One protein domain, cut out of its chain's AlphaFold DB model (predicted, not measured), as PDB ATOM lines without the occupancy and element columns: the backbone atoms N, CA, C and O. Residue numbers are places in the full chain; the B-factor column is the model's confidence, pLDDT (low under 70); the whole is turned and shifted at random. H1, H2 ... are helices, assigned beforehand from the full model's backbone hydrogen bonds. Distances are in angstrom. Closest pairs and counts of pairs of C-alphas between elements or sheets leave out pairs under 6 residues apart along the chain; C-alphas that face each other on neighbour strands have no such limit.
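Overview. This is residues 18 to 81 of the 98 residues of an uncharacterized protein of Pseudoalteromonas sp. 5Ae-yellow (UniProt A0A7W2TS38). Three helices make a flat row, with H2 in the middle, H1 folded back along one side of it and H3 on the other side, splaying away from the end where they meet. The printed part has 64 residues, 38 of them in the three named helices H1, H2 and H3, in that order along the chain; there is no named strand, and the class is all helix. The whole is only just compact, close to loose, with a radius of gyration of the C-alphas of 12.4 A and spans of 30 by 30 by 12 A.

Arrangement. Start at H3, residues 66 to 80; its residues 66 to 69 alone touch H2, residues 39 to 51, closest at the C-alphas of Pro 66 and Ala 40, 5.3 A apart. They run the same way at a shallow tilt of 31 degrees. H1, residues 18 to 27, forms a helical hairpin with H2, opposite ways at a shallow 15 degrees; their closest C-alphas, Gln 19 and Val 50, are 5.2 A apart. H1 and H3 are apart. In H1, H2 and H3 every O i to N i+4 pair is within hydrogen-bond range.

Along the chain. Find C-alpha 66 at (109.231, 149.342, 149.102); H3 runs 20.9 A to C-alpha 80. H2 spans 17.8 A, and H1 14.4 A from C-alpha 18 at (112.707, 158.389, 124.166).

Size, cuts and confidence. The printed part has no cut; both links are long, and residues 59 to 62 are under pLDDT 70.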
ATOM      1  N   ALA A  18     113.001 159.821 124.225       91.62
ATOM      2  CA  ALA A  18     112.707 158.389 124.166       91.62
ATOM      3  C   ALA A  18     112.381 157.818 125.557       91.62
ATOM      4  O   ALA A  18     111.412 157.080 125.718       91.62
ATOM      5  N   GLN A  19     113.134 158.224 126.580       93.56
ATOM      6  CA  GLN A  19     112.911 157.822 127.970       93.56
ATOM      7  C   GLN A  19     111.590 158.369 128.518       93.56
ATOM      8  O   GLN A  19     110.858 157.645 129.187       93.56
ATOM      9  N   LYS A  20     111.238 159.620 128.193       95.00
ATOM     10  CA  LYS A  20     109.934 160.201 128.559       95.00
ATOM     11  C   LYS A  20     108.773 159.427 127.938       95.00
ATOM     12  O   LYS A  20     107.794 159.168 128.629       95.00
ATOM     13  N   ILE A  21     108.891 159.037 126.667       95.38
ATOM     14  CA  ILE A  21     107.872 158.238 125.971       95.38
ATOM     15  C   ILE A  21     107.721 156.861 126.628       95.38
ATOM     16  O   ILE A  21     106.597 156.430 126.882       95.38
ATOM     17  N   LYS A  22     108.835 156.183 126.944       94.31
ATOM     18  CA  LYS A  22     108.805 154.909 127.677       94.31
ATOM     19  C   LYS A  22     108.120 155.052 129.036       94.31
ATOM     20  O   LYS A  22     107.218 154.276 129.343       94.31
ATOM     21  N   LEU A  23     108.503 156.069 129.812       95.31
ATOM     22  CA  LEU A  23     107.925 156.332 131.128       95.31
ATOM     23  C   LEU A  23     106.418 156.586 131.035       95.31
ATOM     24  O   LEU A  23     105.653 155.969 131.767       95.31
ATOM     25  N   ASP A  24     105.980 157.451 130.119       97.00
ATOM     26  CA  ASP A  24     104.560 157.757 129.919       97.00
ATOM     27  C   ASP A  24     103.748 156.505 129.552       97.00
ATOM     28  O   ASP A  24     102.673 156.275 130.108       97.00
ATOM     29  N   LYS A  25     104.294 155.646 128.681       96.06
ATOM     30  CA  LYS A  25     103.679 154.359 128.340       96.06
ATOM     31  C   LYS A  25     103.574 153.438 129.559       96.06
ATOM     32  O   LYS A  25     102.520 152.842 129.765       96.06
ATOM     33  N   GLY A  26     104.636 153.332 130.358       94.75
ATOM     34  CA  GLY A  26     104.661 152.510 131.569       94.75
ATOM     35  C   GLY A  26     103.663 152.983 132.626       94.75
ATOM     36  O   GLY A  26     102.915 152.174 133.166       94.75
ATOM     37  N   LEU A  27     103.577 154.297 132.860       94.94
ATOM     38  CA  LEU A  27     102.641 154.899 133.818       94.94
ATOM     39  C   LEU A  27     101.165 154.720 133.427       94.94
ATOM     40  O   LEU A  27     100.300 154.703 134.298       94.94
ATOM     41  N   LYS A  28     100.870 154.602 132.128       95.94
ATOM     42  CA  LYS A  28      99.510 154.379 131.604       95.94
ATOM     43  C   LYS A  28      99.139 152.899 131.487       95.94
ATOM     44  O   LYS A  28      97.998 152.592 131.140       95.94
ATOM     45  N   ALA A  29     100.077 151.985 131.725       93.75
ATOM     46  CA  ALA A  29      99.822 150.557 131.617       93.75
ATOM     47  C   ALA A  29      98.892 150.074 132.740       93.75
ATOM     48  O   ALA A  29      99.009 150.483 133.895       93.75
ATOM     49  N   ILE A  30      97.982 149.157 132.408       92.19
ATOM     50  CA  ILE A  30      97.187 148.444 133.410       92.19
ATOM     51  C   ILE A  30      98.060 147.324 133.977       92.19
ATOM     52  O   ILE A  30      98.399 146.381 133.262       92.19
ATOM     53  N   VAL A  31      98.417 147.427 135.256       91.31
ATOM     54  CA  VAL A  31      99.277 146.459 135.950       91.31
ATOM     55  C   VAL A  31      98.442 145.614 136.905       91.31
ATOM     56  O   VAL A  31      97.670 146.140 137.707       91.31
ATOM     57  N   VAL A  32      98.599 144.291 136.826       91.06
ATOM     58  CA  VAL A  32      97.958 143.344 137.746       91.06
ATOM     59  C   VAL A  32      98.965 142.919 138.807       91.06
ATOM     60  O   VAL A  32      99.972 142.279 138.494       91.06
ATOM     61  N   TRP A  33      98.663 143.237 140.063       87.81
ATOM     62  CA  TRP A  33      99.504 142.890 141.204       87.81
ATOM     63  C   TRP A  33      99.396 141.404 141.553       87.81
ATOM     64  O   TRP A  33      98.300 140.842 141.624       87.81
ATOM     65  N   ARG A  34     100.540 140.764 141.787       85.69
ATOM     66  CA  ARG A  34     100.663 139.367 142.220       85.69
ATOM     67  C   ARG A  34     101.753 139.262 143.281       85.69
ATOM     68  O   ARG A  34     102.528 140.190 143.473       85.69
ATOM     69  N   TYR A  35     101.840 138.117 143.949       79.62
ATOM     70  CA  TYR A  35     102.895 137.875 144.940       79.62
ATOM     71  C   TYR A  35     104.310 137.945 144.331       79.62
ATOM     72  O   TYR A  35     105.236 138.335 145.026       79.62
ATOM     73  N   THR A  36     104.450 137.645 143.035       80.75
ATOM     74  CA  THR A  36     105.681 137.806 142.235       80.75
ATOM     75  C   THR A  36     105.703 139.076 141.375       80.75
ATOM     76  O   THR A  36     106.560 139.204 140.516       80.75
ATOM     77  N   ASN A  37     104.715 139.969 141.503       83.50
ATOM     78  CA  ASN A  37     104.656 141.228 140.752       83.50
ATOM     79  C   ASN A  37     104.010 142.298 141.634       83.50
ATOM     80  O   ASN A  37     102.791 142.500 141.604       83.50
ATOM     81  N   THR A  38     104.815 142.908 142.494       87.12
ATOM     82  CA  THR A  38     104.368 143.901 143.468       87.12
ATOM     83  C   THR A  38     104.490 145.310 142.890       87.12
ATOM     84  O   THR A  38     105.054 145.539 141.824       87.12
ATOM     85  N   CYS A  39     103.969 146.306 143.605       87.06
ATOM     86  CA  CYS A  39     104.195 147.700 143.228       87.06
ATOM     87  C   CYS A  39     105.675 148.102 143.294       87.06
ATOM     88  O   CYS A  39     106.090 148.992 142.557       87.06
ATOM     89  N   ALA A  40     106.459 147.454 144.164       85.19
ATOM     90  CA  ALA A  40     107.892 147.687 144.269       85.19
ATOM     91  C   ALA A  40     108.628 147.097 143.063       85.19
ATOM     92  O   ALA A  40     109.452 147.804 142.486       85.19
ATOM     93  N   SER A  41     108.254 145.886 142.634       86.31
ATOM     94  CA  SER A  41     108.871 145.250 141.470       86.31
ATOM     95  C   SER A  41     108.581 145.970 140.179       86.31
ATOM     96  O   SER A  41     109.491 146.346 139.448       86.31
ATOM     97  N   TRP A  42     107.317 146.320 139.962       91.19
ATOM     98  CA  TRP A  42     106.949 147.130 138.815       91.19
ATOM     99  C   TRP A  42     107.685 148.478 138.789       91.19
ATOM    100  O   TRP A  42     108.107 148.930 137.727       91.19
ATOM    101  N   ALA A  43     107.857 149.135 139.943       89.31
ATOM    102  CA  ALA A  43     108.573 150.407 140.009       89.31
ATOM    103  C   ALA A  43     110.073 150.241 139.720       89.31
ATOM    104  O   ALA A  43     110.633 151.061 138.993       89.31
ATOM    105  N   SER A  44     110.701 149.199 140.269       88.88
ATOM    106  CA  SER A  44     112.095 148.822 140.000       88.88
ATOM    107  C   SER A  44     112.318 148.583 138.503       88.88
ATOM    108  O   SER A  44     113.115 149.283 137.874       88.88
ATOM    109  N   GLU A  45     111.526 147.689 137.905       89.88
ATOM    110  CA  GLU A  45     111.619 147.314 136.490       89.88
ATOM    111  C   GLU A  45     111.371 148.500 135.554       89.88
ATOM    112  O   GLU A  45     112.124 148.720 134.603       89.88
ATOM    113  N   LEU A  46     110.332 149.302 135.820       92.44
ATOM    114  CA  LEU A  46     110.027 150.473 134.998       92.44
ATOM    115  C   LEU A  46     111.154 151.509 135.063       92.44
ATOM    116  O   LEU A  46     111.498 152.113 134.046       92.44
ATOM    117  N   LEU A  47     111.726 151.744 136.247       90.69
ATOM    118  CA  LEU A  47     112.834 152.684 136.390       90.69
ATOM    119  C   LEU A  47     114.097 152.165 135.702       90.69
ATOM    120  O   LEU A  47     114.772 152.971 135.059       90.69
ATOM    121  N   ASP A  48     114.388 150.864 135.757       90.31
ATOM    122  CA  ASP A  48     115.508 150.275 135.013       90.31
ATOM    123  C   ASP A  48     115.291 150.388 133.493       90.31
ATOM    124  O   ASP A  48     116.171 150.880 132.791       90.31
ATOM    125  N   ASP A  49     114.103 150.083 132.958       90.50
ATOM    126  CA  ASP A  49     113.839 150.220 131.510       90.50
ATOM    127  C   ASP A  49     113.909 151.681 131.012       90.50
ATOM    128  O   ASP A  49     114.358 151.966 129.890       90.50
ATOM    129  N   VAL A  50     113.474 152.636 131.841       91.44
ATOM    130  CA  VAL A  50     113.482 154.069 131.502       91.44
ATOM    131  C   VAL A  50     114.874 154.677 131.660       91.44
ATOM    132  O   VAL A  50     115.298 155.474 130.820       91.44
ATOM    133  N   THR A  51     115.583 154.360 132.742       88.12
ATOM    134  CA  THR A  51     116.821 155.059 133.122       88.12
ATOM    135  C   THR A  51     118.090 154.254 132.853       88.12
ATOM    136  O   THR A  51     119.168 154.840 132.797       88.12
ATOM    137  N   GLY A  52     117.983 152.937 132.673       86.62
ATOM    138  CA  GLY A  52     119.107 151.998 132.628       86.62
ATOM    139  C   GLY A  52     119.814 151.805 133.974       86.62
ATOM    140  O   GLY A  52     120.804 151.074 134.047       86.62
ATOM    141  N   VAL A  53     119.324 152.465 135.030       83.38
ATOM    142  CA  VAL A  53     119.834 152.342 136.391       83.38
ATOM    143  C   VAL A  53     119.020 151.284 137.119       83.38
ATOM    144  O   VAL A  53     117.849 151.503 137.423       83.38
ATOM    145  N   ALA A  54     119.679 150.186 137.477       79.00
ATOM    146  CA  ALA A  54     119.102 149.177 138.350       79.00
ATOM    147  C   ALA A  54     118.842 149.784 139.738       79.00
ATOM    148  O   ALA A  54     119.776 150.192 140.441       79.00
ATOM    149  N   ILE A  55     117.569 149.879 140.125       79.44
ATOM    150  CA  ILE A  55     117.157 150.259 141.476       79.44
ATOM    151  C   ILE A  55     116.540 149.028 142.116       79.44
ATOM    152  O   ILE A  55     115.371 148.751 141.903       79.44
ATOM    153  N   ASP A  56     117.346 148.314 142.890       77.06
ATOM    154  CA  ASP A  56     116.957 147.038 143.468       77.06
ATOM    155  C   ASP A  56     115.809 147.184 144.484       77.06
ATOM    156  O   ASP A  56     115.806 148.100 145.318       77.06
ATOM    157  N   ALA A  57     114.836 146.283 144.393       78.12
ATOM    158  CA  ALA A  57     113.754 146.123 145.355       78.12
ATOM    159  C   ALA A  57     113.770 144.736 146.020       78.12
ATOM    160  O   ALA A  57     112.941 144.507 146.908       78.12
ATOM    161  N   ASP A  58     114.699 143.856 145.633       76.25
ATOM    162  CA  ASP A  58     114.812 142.487 146.113       76.25
ATOM    163  C   ASP A  58     115.124 142.449 147.607       76.25
ATOM    164  O   ASP A  58     116.067 143.051 148.127       76.25
ATOM    165  N   ASP A  59     114.307 141.687 148.316       68.12
ATOM    166  CA  ASP A  59     114.478 141.343 149.713       68.12
ATOM    167  C   ASP A  59     114.670 139.824 149.834       68.12
ATOM    168  O   ASP A  59     114.543 139.048 148.878       68.12
ATOM    169  N   TRP A  60     114.976 139.366 151.043       64.81
ATOM    170  CA  TRP A  60     115.161 137.940 151.312       64.81
ATOM    171  C   TRP A  60     113.961 137.085 150.837       64.81
ATOM    172  O   TRP A  60     112.798 137.468 150.962       64.81
ATOM    173  N   SER A  61     114.251 135.885 150.317       68.50
ATOM    174  CA  SER A  61     113.258 134.926 149.799       68.50
ATOM    175  C   SER A  61     112.489 135.360 148.532       68.50
ATOM    176  O   SER A  61     111.443 134.778 148.242       68.50
ATOM    177  N   GLY A  62     113.009 136.323 147.759       66.25
ATOM    178  CA  GLY A  62     112.448 136.709 146.453       66.25
ATOM    179  C   GLY A  62     111.221 137.617 146.543       66.25
ATOM    180  O   GLY A  62     110.404 137.646 145.627       66.25
ATOM    181  N   PHE A  63     111.057 138.318 147.669       70.88
ATOM    182  CA  PHE A  63     110.016 139.327 147.833       70.88
ATOM    183  C   PHE A  63     110.563 140.703 147.494       70.88
ATOM    184  O   PHE A  63     111.539 141.135 148.092       70.88
ATOM    185  N   GLU A  64     109.879 141.434 146.624       76.25
ATOM    186  CA  GLU A  64     110.263 142.807 146.313       76.25
ATOM    187  C   GLU A  64     109.507 143.803 147.191       76.25
ATOM    188  O   GLU A  64     108.267 143.805 147.222       76.25
ATOM    189  N   THR A  65     110.238 144.649 147.930       78.38
ATOM    190  CA  THR A  65     109.649 145.512 148.966       78.38
ATOM    191  C   THR A  65     109.943 147.002 148.773       78.38
ATOM    192  O   THR A  65     111.063 147.395 148.439       78.38
ATOM    193  N   PRO A  66     108.985 147.896 149.107       78.06
ATOM    194  CA  PRO A  66     109.231 149.342 149.102       78.06
ATOM    195  C   PRO A  66     110.371 149.780 150.036       78.06
ATOM    196  O   PRO A  66     110.978 150.834 149.843       78.06
ATOM    197  N   ARG A  67     110.651 148.985 151.078       81.94
ATOM    198  CA  ARG A  67     111.733 149.236 152.034       81.94
ATOM    199  C   ARG A  67     113.100 149.082 151.374       81.94
ATOM    200  O   ARG A  67     113.946 149.949 151.590       81.94
ATOM    201  N   GLU A  68     113.310 148.015 150.605       84.44
ATOM    202  CA  GLU A  68     114.571 147.797 149.887       84.44
ATOM    203  C   GLU A  68     114.748 148.809 148.756       84.44
ATOM    204  O   GLU A  68     115.791 149.459 148.703       84.44
ATOM    205  N   LEU A  69     113.681 149.128 148.013       83.69
ATOM    206  CA  LEU A  69     113.702 150.217 147.030       83.69
ATOM    207  C   LEU A  69     114.210 151.540 147.644       83.69
ATOM    208  O   LEU A  69     115.113 152.196 147.122       83.69
ATOM    209  N   GLY A  70     113.665 151.931 148.803       85.75
ATOM    210  CA  GLY A  70     114.082 153.147 149.507       85.75
ATOM    211  C   GLY A  70     115.528 153.105 150.020       85.75
ATOM    212  O   GLY A  70     116.219 154.129 150.000       85.75
ATOM    213  N   LYS A  71     116.006 151.939 150.469       87.56
ATOM    214  CA  LYS A  71     117.408 151.747 150.868       87.56
ATOM    215  C   LYS A  71     118.347 151.850 149.673       87.56
ATOM    216  O   LYS A  71     119.360 152.537 149.779       87.56
ATOM    217  N   HIS A  72     118.003 151.246 148.542       88.25
ATOM    218  CA  HIS A  72     118.855 151.280 147.362       88.25
ATOM    219  C   HIS A  72     118.963 152.703 146.788       88.25
ATOM    220  O   HIS A  72     120.050 153.151 146.425       88.25
ATOM    221  N   ILE A  73     117.878 153.488 146.830       88.62
ATOM    222  CA  ILE A  73     117.923 154.927 146.507       88.62
ATOM    223  C   ILE A  73     118.879 155.675 147.453       88.62
ATOM    224  O   ILE A  73     119.715 156.450 146.988       88.62
ATOM    225  N   LEU A  74     118.799 155.431 148.768       89.81
ATOM    226  CA  LEU A  74     119.731 156.003 149.755       89.81
ATOM    227  C   LEU A  74     121.191 155.646 149.444       89.81
ATOM    228  O   LEU A  74     122.078 156.484 149.593       89.81
ATOM    229  N   GLU A  75     121.456 154.406 149.041       89.31
ATOM    230  CA  GLU A  75     122.799 153.955 148.683       89.31
ATOM    231  C   GLU A  75     123.313 154.611 147.404       89.31
ATOM    232  O   GLU A  75     124.462 155.048 147.373       89.31
ATOM    233  N   LEU A  76     122.473 154.749 146.378       88.19
ATOM    234  CA  LEU A  76     122.829 155.449 145.145       88.19
ATOM    235  C   LEU A  76     123.167 156.921 145.405       88.19
ATOM    236  O   LEU A  76     124.181 157.401 144.902       88.19
ATOM    237  N   GLU A  77     122.377 157.618 146.225       88.31
ATOM    238  CA  GLU A  77     122.653 159.009 146.616       88.31
ATOM    239  C   GLU A  77     123.977 159.135 147.392       88.31
ATOM    240  O   GLU A  77     124.726 160.089 147.186       88.31
ATOM    241  N   LYS A  78     124.319 158.149 148.234       89.00
ATOM    242  CA  LYS A  78     125.606 158.113 148.951       89.00
ATOM    243  C   LYS A  78     126.795 157.810 148.036       89.00
ATOM    244  O   LYS A  78     127.843 158.423 148.195       89.00
ATOM    245  N   ARG A  79     126.659 156.846 147.117       87.94
ATOM    246  CA  ARG A  79     127.768 156.335 146.288       87.94
ATOM    247  C   ARG A  79     128.032 157.186 145.047       87.94
ATOM    248  O   ARG A  79     129.186 157.426 144.716       87.94
ATOM    249  N   LYS A  80     126.976 157.617 144.348       84.56
ATOM    250  CA  LYS A  80     127.061 158.373 143.082       84.56
ATOM    251  C   LYS A  80     126.910 159.889 143.270       84.56
ATOM    252  O   LYS A  80     126.937 160.627 142.291       84.56
ATOM    253  N   GLY A  81     126.741 160.339 144.511       84.81
ATOM    254  CA  GLY A  81     126.497 161.734 144.859       84.81
ATOM    255  C   GLY A  81     125.009 162.103 144.829       84.81
ATOM    256  O   GLY A  81     124.229 161.498 144.075       84.81
TER     257      GLY A  81